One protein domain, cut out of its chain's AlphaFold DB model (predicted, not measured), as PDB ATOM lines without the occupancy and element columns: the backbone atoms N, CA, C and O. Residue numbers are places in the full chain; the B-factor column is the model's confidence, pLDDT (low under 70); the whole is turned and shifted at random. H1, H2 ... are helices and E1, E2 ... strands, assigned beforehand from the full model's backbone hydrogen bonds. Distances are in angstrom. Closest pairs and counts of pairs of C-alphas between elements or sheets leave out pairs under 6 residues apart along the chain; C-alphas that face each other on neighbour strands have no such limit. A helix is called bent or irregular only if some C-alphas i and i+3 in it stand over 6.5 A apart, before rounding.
ATOM      1  N   VAL A  42      12.104  19.756 -29.656       86.25
ATOM      2  CA  VAL A  42      12.239  21.142 -30.119       86.25
ATOM      3  C   VAL A  42      13.707  21.548 -30.050       86.25
ATOM      4  O   VAL A  42      14.306  21.565 -28.973       86.25
ATOM      5  N   VAL A  43      14.272  21.898 -31.200       87.56
ATOM      6  CA  VAL A  43      15.671  22.321 -31.351       87.56
ATOM      7  C   VAL A  43      15.735  23.690 -32.021       87.56
ATOM      8  O   VAL A  43      14.800  24.086 -32.718       87.56
ATOM      9  N   SER A  44      16.818  24.433 -31.810       89.50
ATOM     10  CA  SER A  44      17.017  25.758 -32.409       89.50
ATOM     11  C   SER A  44      18.180  25.763 -33.392       89.50
ATOM     12  O   SER A  44      19.205  25.133 -33.134       89.50
ATOM     13  N   PHE A  45      18.035  26.519 -34.478       88.38
ATOM     14  CA  PHE A  45      19.074  26.701 -35.487       88.38
ATOM     15  C   PHE A  45      19.185  28.172 -35.917       88.38
ATOM     16  O   PHE A  45      18.191  28.792 -36.312       88.38
ATOM     17  N   ASP A  46      20.399  28.732 -35.881       87.56
ATOM     18  CA  ASP A  46      20.664  30.111 -36.310       87.56
ATOM     19  C   ASP A  46      21.177  30.169 -37.757       87.56
ATOM     20  O   ASP A  46      22.373  30.295 -38.034       87.56
ATOM     21  N   LEU A  47      20.232  30.135 -38.701       86.00
ATOM     22  CA  LEU A  47      20.513  30.220 -40.138       86.00
ATOM     23  C   LEU A  47      21.280  31.494 -40.520       86.00
ATOM     24  O   LEU A  47      22.168  31.464 -41.372       86.00
ATOM     25  N   LYS A  48      20.963  32.626 -39.882       86.31
ATOM     26  CA  LYS A  48      21.590  33.912 -40.201       86.31
ATOM     27  C   LYS A  48      23.060  33.905 -39.807       86.31
ATOM     28  O   LYS A  48      23.901  34.376 -40.576       86.31
ATOM     29  N   ARG A  49      23.368  33.389 -38.616       86.38
ATOM     30  CA  ARG A  49      24.747  33.237 -38.157       86.38
ATOM     31  C   ARG A  49      25.509  32.264 -39.044       86.38
ATOM     32  O   ARG A  49      26.605  32.625 -39.462       86.38
ATOM     33  N   ALA A  50      24.913  31.125 -39.392       86.19
ATOM     34  CA  ALA A  50      25.555  30.130 -40.243       86.19
ATOM     35  C   ALA A  50      25.936  30.696 -41.618       86.19
ATOM     36  O   ALA A  50      27.085  30.585 -42.045       86.19
ATOM     37  N   ILE A  51      25.007  31.388 -42.289       87.31
ATOM     38  CA  ILE A  51      25.281  32.019 -43.589       87.31
ATOM     39  C   ILE A  51      26.342  33.120 -43.457       87.31
ATOM     40  O   ILE A  51      27.253  33.194 -44.281       87.31
ATOM     41  N   LYS A  52      26.259  33.965 -42.417       87.44
ATOM     42  CA  LYS A  52      27.229  35.049 -42.186       87.44
ATOM     43  C   LYS A  52      28.633  34.515 -41.893       87.44
ATOM     44  O   LYS A  52      29.615  35.095 -42.348       87.44
ATOM     45  N   GLN A  53      28.730  33.437 -41.121       86.31
ATOM     46  CA  GLN A  53      29.996  32.785 -40.803       86.31
ATOM     47  C   GLN A  53      30.618  32.186 -42.066       86.31
ATOM     48  O   GLN A  53      31.802  32.397 -42.327       86.31
ATOM     49  N   TYR A  54      29.810  31.512 -42.886       86.88
ATOM     50  CA  TYR A  54      30.255  30.949 -44.154       86.88
ATOM     51  C   TYR A  54      30.746  32.028 -45.129       86.88
ATOM     52  O   TYR A  54      31.884  31.958 -45.594       86.88
ATOM     53  N   SER A  55      29.952  33.074 -45.381       85.25
ATOM     54  CA  SER A  55      30.349  34.159 -46.288       85.25
ATOM     55  C   SER A  55      31.576  34.926 -45.786       85.25
ATOM     56  O   SER A  55      32.470  35.231 -46.574       85.25
ATOM     57  N   GLY A  56      31.671  35.166 -44.473       85.06
ATOM     58  CA  GLY A  56      32.850  35.762 -43.845       85.06
ATOM     59  C   GLY A  56      34.106  34.901 -43.999       85.06
ATOM     60  O   GLY A  56      35.173  35.427 -44.312       85.06
ATOM     61  N   SER A  57      33.983  33.579 -43.846       84.62
ATOM     62  CA  SER A  57      35.100  32.650 -44.054       84.62
ATOM     63  C   SER A  57      35.565  32.634 -45.514       84.62
ATOM     64  O   SER A  57      36.760  32.750 -45.780       84.62
ATOM     65  N   LEU A  58      34.640  32.603 -46.477       83.56
ATOM     66  CA  LEU A  58      34.974  32.664 -47.900       83.56
ATOM     67  C   LEU A  58      35.665  33.974 -48.272       83.56
ATOM     68  O   LEU A  58      36.660  33.948 -48.993       83.56
ATOM     69  N   ALA A  59      35.176  35.102 -47.753       82.44
ATOM     70  CA  ALA A  59      35.789  36.403 -47.982       82.44
ATOM     71  C   ALA A  59      37.222  36.487 -47.428       82.44
ATOM     72  O   ALA A  59      38.045  37.213 -47.976       82.44
ATOM     73  N   TYR A  60      37.534  35.725 -46.377       82.19
ATOM     74  CA  TYR A  60      38.879  35.636 -45.815       82.19
ATOM     75  C   TYR A  60      39.801  34.690 -46.605       82.19
ATOM     76  O   TYR A  60      40.956  35.037 -46.855       82.19
ATOM     77  N   TYR A  61      39.321  33.508 -47.009       76.25
ATOM     78  CA  TYR A  61      40.157  32.469 -47.631       76.25
ATOM     79  C   TYR A  61      40.342  32.626 -49.149       76.25
ATOM     80  O   TYR A  61      41.420  32.325 -49.656       76.25
ATOM     81  N   LEU A  62      39.341  33.113 -49.893       74.12
ATOM     82  CA  LEU A  62      39.430  33.247 -51.358       74.12
ATOM     83  C   LEU A  62      40.557  34.183 -51.839       74.12
ATOM     84  O   LEU A  62      41.261  33.797 -52.775       74.12
ATOM     85  N   PRO A  63      40.801  35.351 -51.210       73.56
ATOM     86  CA  PRO A  63      41.933  36.206 -51.578       73.56
ATOM     87  C   PRO A  63      43.298  35.530 -51.387       73.56
ATOM     88  O   PRO A  63      44.238  35.816 -52.119       73.56
ATOM     89  N   GLN A  64      43.416  34.605 -50.429       72.62
ATOM     90  CA  GLN A  64      44.663  33.879 -50.154       72.62
ATOM     91  C   GLN A  64      44.949  32.779 -51.187       72.62
ATOM     92  O   GLN A  64      46.087  32.337 -51.317       72.62
ATOM     93  N   LEU A  65      43.930  32.350 -51.938       65.31
ATOM     94  CA  LEU A  65      44.018  31.311 -52.968       65.31
ATOM     95  C   LEU A  65      44.257  31.882 -54.380       65.31
ATOM     96  O   LEU A  65      44.139  31.151 -55.359       65.31
ATOM     97  N   GLY A  66      44.582  33.176 -54.501       63.25
ATOM     98  CA  GLY A  66      44.831  33.832 -55.792       63.25
ATOM     99  C   GLY A  66      43.562  34.121 -56.598       63.25
ATOM    100  O   GLY A  66      43.619  34.301 -57.812       63.25
ATOM    101  N   SER A  67      42.396  34.135 -55.944       63.38
ATOM    102  CA  SER A  67      41.140  34.506 -56.588       63.38
ATOM    103  C   SER A  67      41.037  36.032 -56.652       63.38
ATOM    104  O   SER A  67      40.444  36.656 -55.774       63.38
ATOM    105  N   ASP A  68      41.607  36.627 -57.702       58.47
ATOM    106  CA  ASP A  68      41.724  38.087 -57.882       58.47
ATOM    107  C   ASP A  68      40.378  38.833 -57.941       58.47
ATOM    108  O   ASP A  68      40.321  40.042 -57.732       58.47
ATOM    109  N   ASN A  69      39.270  38.118 -58.164       56.22
ATOM    110  CA  ASN A  69      37.931  38.694 -58.250       56.22
ATOM    111  C   ASN A  69      36.997  38.110 -57.187       56.22
ATOM    112  O   ASN A  69      36.118  37.294 -57.479       56.22
ATOM    113  N   LEU A  70      37.144  38.573 -55.945       65.31
ATOM    114  CA  LEU A  70      36.122  38.411 -54.911       65.31
ATOM    115  C   LEU A  70      34.935  39.346 -55.209       65.31
ATOM    116  O   LEU A  70      34.717  40.344 -54.524       65.31
ATOM    117  N   SER A  71      34.191  39.068 -56.284       72.25
ATOM    118  CA  SER A  71      32.982  39.838 -56.587       72.25
ATOM    119  C   SER A  71      31.914  39.559 -55.528       72.25
ATOM    120  O   SER A  71      31.730  38.412 -55.110       72.25
ATOM    121  N   SER A  72      31.184  40.594 -55.111       75.56
ATOM    122  CA  SER A  72      30.027  40.443 -54.220       75.56
ATOM    123  C   SER A  72      29.021  39.429 -54.771       75.56
ATOM    124  O   SER A  72      28.509  38.611 -54.018       75.56
ATOM    125  N   SER A  73      28.843  39.389 -56.095       78.81
ATOM    126  CA  SER A  73      28.016  38.394 -56.784       78.81
ATOM    127  C   SER A  73      28.472  36.950 -56.566       78.81
ATOM    128  O   SER A  73      27.628  36.078 -56.389       78.81
ATOM    129  N   LEU A  74      29.782  36.680 -56.549       81.06
ATOM    130  CA  LEU A  74      30.302  35.330 -56.309       81.06
ATOM    131  C   LEU A  74      30.081  34.904 -54.852       81.06
ATOM    132  O   LEU A  74      29.712  33.759 -54.592       81.06
ATOM    133  N   LEU A  75      30.289  35.816 -53.900       82.25
ATOM    134  CA  LEU A  75      30.009  35.558 -52.485       82.25
ATOM    135  C   LEU A  75      28.517  35.299 -52.246       82.25
ATOM    136  O   LEU A  75      28.178  34.347 -51.543       82.25
ATOM    137  N   ASP A  76      27.642  36.090 -52.869       84.12
ATOM    138  CA  ASP A  76      26.190  35.923 -52.787       84.12
ATOM    139  C   ASP A  76      25.736  34.600 -53.420       84.12
ATOM    140  O   ASP A  76      24.905  33.886 -52.850       84.12
ATOM    141  N   GLU A  77      26.320  34.211 -54.556       87.81
ATOM    142  CA  GLU A  77      26.058  32.917 -55.189       87.81
ATOM    143  C   GLU A  77      26.445  31.758 -54.258       87.81
ATOM    144  O   GLU A  77      25.638  30.855 -54.016       87.81
ATOM    145  N   LYS A  78      27.650  31.788 -53.671       85.88
ATOM    146  CA  LYS A  78      28.093  30.740 -52.738       85.88
ATOM    147  C   LYS A  78      27.257  30.711 -51.463       85.88
ATOM    148  O   LYS A  78      26.909  29.625 -51.005       85.88
ATOM    149  N   ALA A  79      26.888  31.868 -50.918       86.50
ATOM    150  CA  ALA A  79      25.990  31.956 -49.771       86.50
ATOM    151  C   ALA A  79      24.601  31.375 -50.086       86.50
ATOM    152  O   ALA A  79      24.026  30.679 -49.251       86.50
ATOM    153  N   THR A  80      24.092  31.587 -51.303       87.56
ATOM    154  CA  THR A  80      22.817  31.015 -51.763       87.56
ATOM    155  C   THR A  80      22.890  29.492 -51.876       87.56
ATOM    156  O   THR A  80      21.981  28.791 -51.432       87.56
ATOM    157  N   ILE A  81      23.986  28.960 -52.429       89.56
ATOM    158  CA  ILE A  81      24.222  27.509 -52.494       89.56
ATOM    159  C   ILE A  81      24.303  26.923 -51.079       89.56
ATOM    160  O   ILE A  81      23.677  25.902 -50.802       89.56
ATOM    161  N   TYR A  82      25.020  27.588 -50.170       89.62
ATOM    162  CA  TYR A  82      25.138  27.174 -48.773       89.62
ATOM    163  C   TYR A  82      23.784  27.147 -48.057       89.62
ATOM    164  O   TYR A  82      23.466  26.165 -47.392       89.62
ATOM    165  N   ALA A  83      22.950  28.175 -48.246       88.44
ATOM    166  CA  ALA A  83      21.607  28.229 -47.675       88.44
ATOM    167  C   ALA A  83      20.732  27.051 -48.135       88.44
ATOM    168  O   ALA A  83      20.078  26.422 -47.308       88.44
ATOM    169  N   ARG A  84      20.785  26.691 -49.426       91.88
ATOM    170  CA  ARG A  84      20.052  25.530 -49.953       91.88
ATOM    171  C   ARG A  84      20.511  24.218 -49.313       91.88
ATOM    172  O   ARG A  84      19.683  23.407 -48.919       91.88
ATOM    173  N   VAL A  85      21.823  24.020 -49.174       92.44
ATOM    174  CA  VAL A  85      22.367  22.818 -48.518       92.44
ATOM    175  C   VAL A  85      21.957  22.763 -47.044       92.44
ATOM    176  O   VAL A  85      21.615  21.693 -46.549       92.44
ATOM    177  N   LEU A  86      21.941  23.901 -46.344       90.94
ATOM    178  CA  LEU A  86      21.444  23.964 -44.969       90.94
ATOM    179  C   LEU A  86      19.972  23.555 -44.880       90.94
ATOM    180  O   LEU A  86      19.628  22.757 -44.017       90.94
ATOM    181  N   GLU A  87      19.110  24.054 -45.764       90.62
ATOM    182  CA  GLU A  87      17.693  23.669 -45.794       90.62
ATOM    183  C   GLU A  87      17.508  22.153 -45.976       90.62
ATOM    184  O   GLU A  87      16.703  21.542 -45.271       90.62
ATOM    185  N   GLU A  88      18.296  21.529 -46.856       92.56
ATOM    186  CA  GLU A  88      18.291  20.074 -47.059       92.56
ATOM    187  C   GLU A  88      18.743  19.305 -45.805       92.56
ATOM    188  O   GLU A  88      18.124  18.302 -45.435       92.56
ATOM    189  N   GLU A  89      19.791  19.772 -45.116       91.31
ATOM    190  CA  GLU A  89      20.256  19.142 -43.874       91.31
ATOM    191  C   GLU A  89      19.258  19.296 -42.730       91.31
ATOM    192  O   GLU A  89      19.041  18.345 -41.981       91.31
ATOM    193  N   LEU A  90      18.612  20.456 -42.611       91.25
ATOM    194  CA  LEU A  90      17.582  20.688 -41.602       91.25
ATOM    195  C   LEU A  90      16.358  19.801 -41.852       91.25
ATOM    196  O   LEU A  90      15.841  19.200 -40.911       91.25
ATOM    197  N   ALA A  91      15.916  19.661 -43.105       90.62
ATOM    198  CA  ALA A  91      14.806  18.776 -43.455       90.62
ATOM    199  C   ALA A  91      15.117  17.310 -43.111       90.62
ATOM    200  O   ALA A  91      14.288  16.616 -42.515       90.62
ATOM    201  N   ARG A  92      16.336  16.855 -43.423       91.19
ATOM    202  CA  ARG A  92      16.817  15.513 -43.074       91.19
ATOM    203  C   ARG A  92      16.868  15.305 -41.561       91.19
ATOM    204  O   ARG A  92      16.335  14.314 -41.070       91.19
ATOM    205  N   TYR A  93      17.450  16.250 -40.821       89.69
ATOM    206  CA  TYR A  93      17.552  16.183 -39.364       89.69
ATOM    207  C   TYR A  93      16.168  16.137 -38.704       89.69
ATOM    208  O   TYR A  93      15.926  15.311 -37.825       89.69
ATOM    209  N   ALA A  94      15.232  16.978 -39.160       87.31
ATOM    210  CA  ALA A  94      13.857  16.992 -38.665       87.31
ATOM    211  C   ALA A  94      13.169  15.630 -38.842       87.31
ATOM    212  O   ALA A  94      12.488  15.160 -37.928       87.31
ATOM    213  N   GLN A  95      13.383  14.976 -39.989       87.94
ATOM    214  CA  GLN A  95      12.830  13.655 -40.274       87.94
ATOM    215  C   GLN A  95      13.494  12.550 -39.440       87.94
ATOM    216  O   GLN A  95      12.796  11.739 -38.835       87.94
ATOM    217  N   GLU A  96      14.826  12.498 -39.407       88.25
ATOM    218  CA  GLU A  96      15.577  11.430 -38.734       88.25
ATOM    219  C   GLU A  96      15.405  11.481 -37.211       88.25
ATOM    220  O   GLU A  96      15.201  10.450 -36.568       88.25
ATOM    221  N   GLN A  97      15.432  12.684 -36.633       88.06
ATOM    222  CA  GLN A  97      15.395  12.886 -35.183       88.06
ATOM    223  C   GLN A  97      13.988  13.141 -34.635       88.06
ATOM    224  O   GLN A  97      13.840  13.395 -33.440       88.06
ATOM    225  N   HIS A  98      12.949  13.078 -35.480       85.44
ATOM    226  CA  HIS A  98      11.584  13.474 -35.114       85.44
ATOM    227  C   HIS A  98      11.584  14.847 -34.414       85.44
ATOM    228  O   HIS A  98      11.033  15.018 -33.324       85.44
ATOM    229  N   ALA A  99      12.275  15.816 -35.014       86.56
ATOM    230  CA  ALA A  99      12.553  17.106 -34.400       86.56
ATOM    231  C   ALA A  99      11.769  18.238 -35.072       86.56
ATOM    232  O   ALA A  99      11.634  18.296 -36.294       86.56
ATOM    233  N   VAL A 100      11.291  19.180 -34.262       87.38
ATOM    234  CA  VAL A 100      10.772  20.470 -34.717       87.38
ATOM    235  C   VAL A 100      11.897  21.485 -34.591       87.38
ATOM    236  O   VAL A 100      12.325  21.831 -33.489       87.38
ATOM    237  N   ILE A 101      12.376  21.961 -35.736       87.19
ATOM    238  CA  ILE A 101      13.472  22.920 -35.806       87.19
ATOM    239  C   ILE A 101      12.905  24.338 -35.820       87.19
ATOM    240  O   ILE A 101      12.165  24.723 -36.725       87.19
ATOM    241  N   MET A 102      13.292  25.137 -34.834       86.38
ATOM    242  CA  MET A 102      13.010  26.565 -34.789       86.38
ATOM    243  C   MET A 102      14.158  27.333 -35.441       86.38
ATOM    244  O   MET A 102      15.248  27.457 -34.880       86.38
ATOM    245  N   VAL A 103      13.897  27.847 -36.641       77.44
ATOM    246  CA  VAL A 103      14.854  28.632 -37.425       77.44
ATOM    247  C   VAL A 103      14.561  30.117 -37.207       77.44
ATOM    248  O   VAL A 103      13.636  30.639 -37.827       77.44
ATOM    249  N   GLN A 104      15.284  30.787 -36.295       67.19
ATOM    250  CA  GLN A 104      15.318  32.260 -36.150       67.19
ATOM    251  C   GLN A 104      16.309  32.731 -35.064       67.19
ATOM    252  O   GLN A 104      16.608  31.984 -34.140       67.19
ATOM    253  N   SER A 105      16.774  33.995 -35.139       52.03
ATOM    254  CA  SER A 105      17.792  34.642 -34.266       52.03
ATOM    255  C   SER A 105      17.508  34.670 -32.750       52.03
ATOM    256  O   SER A 105      18.219  35.340 -32.001       52.03
ATOM    257  N   ALA A 106      16.473  33.988 -32.277       52.91
ATOM    258  CA  ALA A 106      16.170  33.850 -30.868       52.91
ATOM    259  C   ALA A 106      16.628  32.468 -30.400       52.91
ATOM    260  O   ALA A 106      15.997  31.457 -30.701       52.91
ATOM    261  N   ILE A 107      17.706  32.436 -29.611       55.62
ATOM    262  CA  ILE A 107      17.989  31.297 -28.739       55.62
ATOM    263  C   ILE A 107      16.757  31.113 -27.851       55.62
ATOM    264  O   ILE A 107      16.489  31.926 -26.962       55.62
ATOM    265  N   ILE A 108      15.989  30.057 -28.097       59.19
ATOM    266  CA  ILE A 108      14.899  29.680 -27.204       59.19
ATOM    267  C   ILE A 108      15.565  29.059 -25.987       59.19
ATOM    268  O   ILE A 108      16.159  27.986 -26.076       59.19
ATOM    269  N   LYS A 109      15.515  29.757 -24.846       64.12
ATOM    270  CA  LYS A 109      16.067  29.238 -23.589       64.12
ATOM    271  C   LYS A 109      15.477  27.849 -23.315       64.12
ATOM    272  O   LYS A 109      14.281  27.733 -23.074       64.12
ATOM    273  N   GLY A 110      16.331  26.826 -23.347       67.38
ATOM    274  CA  GLY A 110      15.964  25.430 -23.091       67.38
ATOM    275  C   GLY A 110      15.869  24.530 -24.330       67.38
ATOM    276  O   GLY A 110      15.792  23.318 -24.153       67.38
ATOM    277  N   ALA A 111      15.915  25.071 -25.552       78.50
ATOM    278  CA  ALA A 111      16.061  24.262 -26.764       78.50
ATOM    279  C   ALA A 111      17.539  23.911 -26.998       78.50
ATOM    280  O   ALA A 111      18.428  24.719 -26.719       78.50
ATOM    281  N   MET A 112      17.804  22.709 -27.511       82.44
ATOM    282  CA  MET A 112      19.154  22.319 -27.918       82.44
ATOM    283  C   MET A 112      19.555  23.101 -29.177       82.44
ATOM    284  O   MET A 112      18.812  23.107 -30.160       82.44
ATOM    285  N   ASP A 113      20.720  23.749 -29.142       85.38
ATOM    286  CA  ASP A 113      21.305  24.423 -30.305       85.38
ATOM    287  C   ASP A 113      22.012  23.401 -31.202       85.38
ATOM    288  O   ASP A 113      23.036  22.834 -30.819       85.38
ATOM    289  N   ILE A 114      21.456  23.177 -32.393       86.56
ATOM    290  CA  ILE A 114      21.986  22.229 -33.384       86.56
ATOM    291  C   ILE A 114      22.844  22.912 -34.458       86.56
ATOM    292  O   ILE A 114      23.296  22.262 -35.400       86.56
ATOM    293  N   THR A 115      23.105  24.219 -34.330       86.44
ATOM    294  CA  THR A 115      23.876  24.999 -35.314       86.44
ATOM    295  C   THR A 115      25.242  24.377 -35.647       86.44
ATOM    296  O   THR A 115      25.501  24.170 -36.834       86.44
ATOM    297  N   PRO A 116      26.087  23.973 -34.671       87.12
ATOM    298  CA  PRO A 116      27.410  23.411 -34.973       87.12
ATOM    299  C   PRO A 116      27.357  22.087 -35.748       87.12
ATOM    300  O   PRO A 116      28.235  21.796 -36.560       87.12
ATOM    301  N   GLU A 117      26.339  21.263 -35.493       89.94
ATOM    302  CA  GLU A 117      26.188  19.963 -36.147       89.94
ATOM    303  C   GLU A 117      25.796  20.125 -37.615       89.94
ATOM    304  O   GLU A 117      26.426  19.535 -38.497       89.94
ATOM    305  N   ILE A 118      24.794  20.964 -37.878       87.25
ATOM    306  CA  ILE A 118      24.290  21.209 -39.229       87.25
ATOM    307  C   ILE A 118      25.342  21.930 -40.083       87.25
ATOM    308  O   ILE A 118      25.546  21.550 -41.236       87.25
ATOM    309  N   GLU A 119      26.072  22.904 -39.526       87.69
ATOM    310  CA  GLU A 119      27.190  23.561 -40.222       87.69
ATOM    311  C   GLU A 119      28.268  22.553 -40.644       87.69
ATOM    312  O   GLU A 119      28.734  22.577 -41.786       87.69
ATOM    313  N   ARG A 120      28.631  21.613 -39.761       90.56
ATOM    314  CA  ARG A 120      29.611  20.560 -40.066       90.56
ATOM    315  C   ARG A 120      29.139  19.655 -41.208       90.56
ATOM    316  O   ARG A 120      29.934  19.324 -42.090       90.56
ATOM    317  N   LEU A 121      27.867  19.252 -41.202       88.12
ATOM    318  CA  LEU A 121      27.283  18.414 -42.257       88.12
ATOM    319  C   LEU A 121      27.227  19.149 -43.604       88.12
ATOM    320  O   LEU A 121      27.633  18.593 -44.628       88.12
ATOM    321  N   ALA A 122      26.800  20.413 -43.605       84.94
ATOM    322  CA  ALA A 122      26.764  21.242 -44.805       84.94
ATOM    323  C   ALA A 122      28.168  21.483 -45.381       84.94
ATOM    324  O   ALA A 122      28.385  21.334 -46.587       84.94
ATOM    325  N   GLN A 123      29.152  21.775 -44.524       88.38
ATOM    326  CA  GLN A 123      30.539  21.980 -44.937       88.38
ATOM    327  C   GLN A 123      31.149  20.719 -45.567       88.38
ATOM    328  O   GLN A 123      31.854  20.826 -46.572       88.38
ATOM    329  N   ALA A 124      30.846  19.536 -45.024       86.56
ATOM    330  CA  ALA A 124      31.303  18.261 -45.576       86.56
ATOM    331  C   ALA A 124      30.725  17.978 -46.975       86.56
ATOM    332  O   ALA A 124      31.413  17.400 -47.815       86.56
ATOM    333  N   ARG A 125      29.488  18.414 -47.263       82.94
ATOM    334  CA  ARG A 125      28.887  18.281 -48.606       82.94
ATOM    335  C   ARG A 125      29.456  19.261 -49.616       82.94
ATOM    336  O   ARG A 125      29.620  18.910 -50.779       82.94
ATOM    337  N   ILE A 126      29.728  20.488 -49.183       81.19
ATOM    338  CA  ILE A 126      30.194  21.561 -50.068       81.19
ATOM    339  C   ILE A 126      31.692  21.446 -50.353       81.19
ATOM    340  O   ILE A 126      32.137  21.829 -51.433       81.19
ATOM    341  N   ASN A 127      32.468  20.895 -49.419       71.81
ATOM    342  CA  ASN A 127      33.890  20.640 -49.610       71.81
ATOM    343  C   ASN A 127      34.261  19.200 -49.198       71.81
ATOM    344  O   ASN A 127      34.837  18.995 -48.126       71.81
TER     345      ASN A 127
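Overview. This is residues 42 to 127 of the 133 residues of the protein "Conjugative transfer protein TrbI" of Aliivibrio wodanis (UniProt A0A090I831). Two long helices, H1 and H2, run opposite ways and cross at a steep tilt, and a shorter helix, H3, packs on H2 at residues 82 to 90. A small parallel pair of strands, E1 and E2, sits at one end of the long axis; at the other end residues 63 to 69, of which 63 to 65 belong to H1, stick out. The printed part has 86 residues with three named helices and two named strands, in the order E1, H1, H2, E2, H3, and its class is mostly helix. It is elongated, 44 by 23 by 18 A, and only just compact, close to loose, with a radius of gyration of the C-alphas of 14.3 A.

Arrangement. Begin at E1, residues 42 to 45, whose parallel neighbour is E2, residues 99 to 103, at 37 degrees. Look for N 43 and O 100 at 3.0 A and N 102 and O 43 at 2.8 A, both within hydrogen-bond range. Residues 43 to 44 of E1 also form a short parallel pairing with residues 112 to 113. Next come H1, residues 47 to 65, and H2, residues 72 to 96, which touch at a steep tilt of 46 degrees, opposite ways; their closest C-alphas, those of Ser 55 and Ala 79, are 6.0 A apart, and H2 touches H1 with residues 75 to 86 alone. E1, H1, H2 and E2 form a strand-helix-strand unit, two parallel neighbour strands with helices between them along the chain, and its crossover is right-handed. E1 and H2 are apart. H3, residues 115 to 126, touches H2 at a steep tilt of 64 degrees, opposite ways; their closest C-alphas, Val 85 and Ala 122, are 6.0 A apart. H3 only just touches H1, with 3 pairs of C-alphas within 8 A, the closest being Ala 50 and Glu 119 at 6.8 A. In H2 and H3 every O i to N i+4 pair is within hydrogen-bond range; in H1 13 of 15 are.

Along the chain. Find C-alpha 42 at (12.239, 21.142, -30.119), where E1 begins. H1 starts at C-alpha 47 and spans 26.8 A; it is only just irregular, with C-alphas 60 and 63 at 6.55 A. H2 runs 35.9 A from C-alpha 72 at (30.027, 40.443, -54.220) to C-alpha 96. E2 spans 12.1 A, and H3 runs 16.4 A to C-alpha 126 at (30.194, 21.561, -50.068).

Size, cuts and confidence. The two C-alphas farthest apart, those of Asp 68 and Gly 110, are 45.1 A apart. The printed part has no cut. The link from E2 to H3, 11 residues, is long. Mean pLDDT of the printed part is 81.8; look for values under 70 at residues 65 to 70 and 104 to 110.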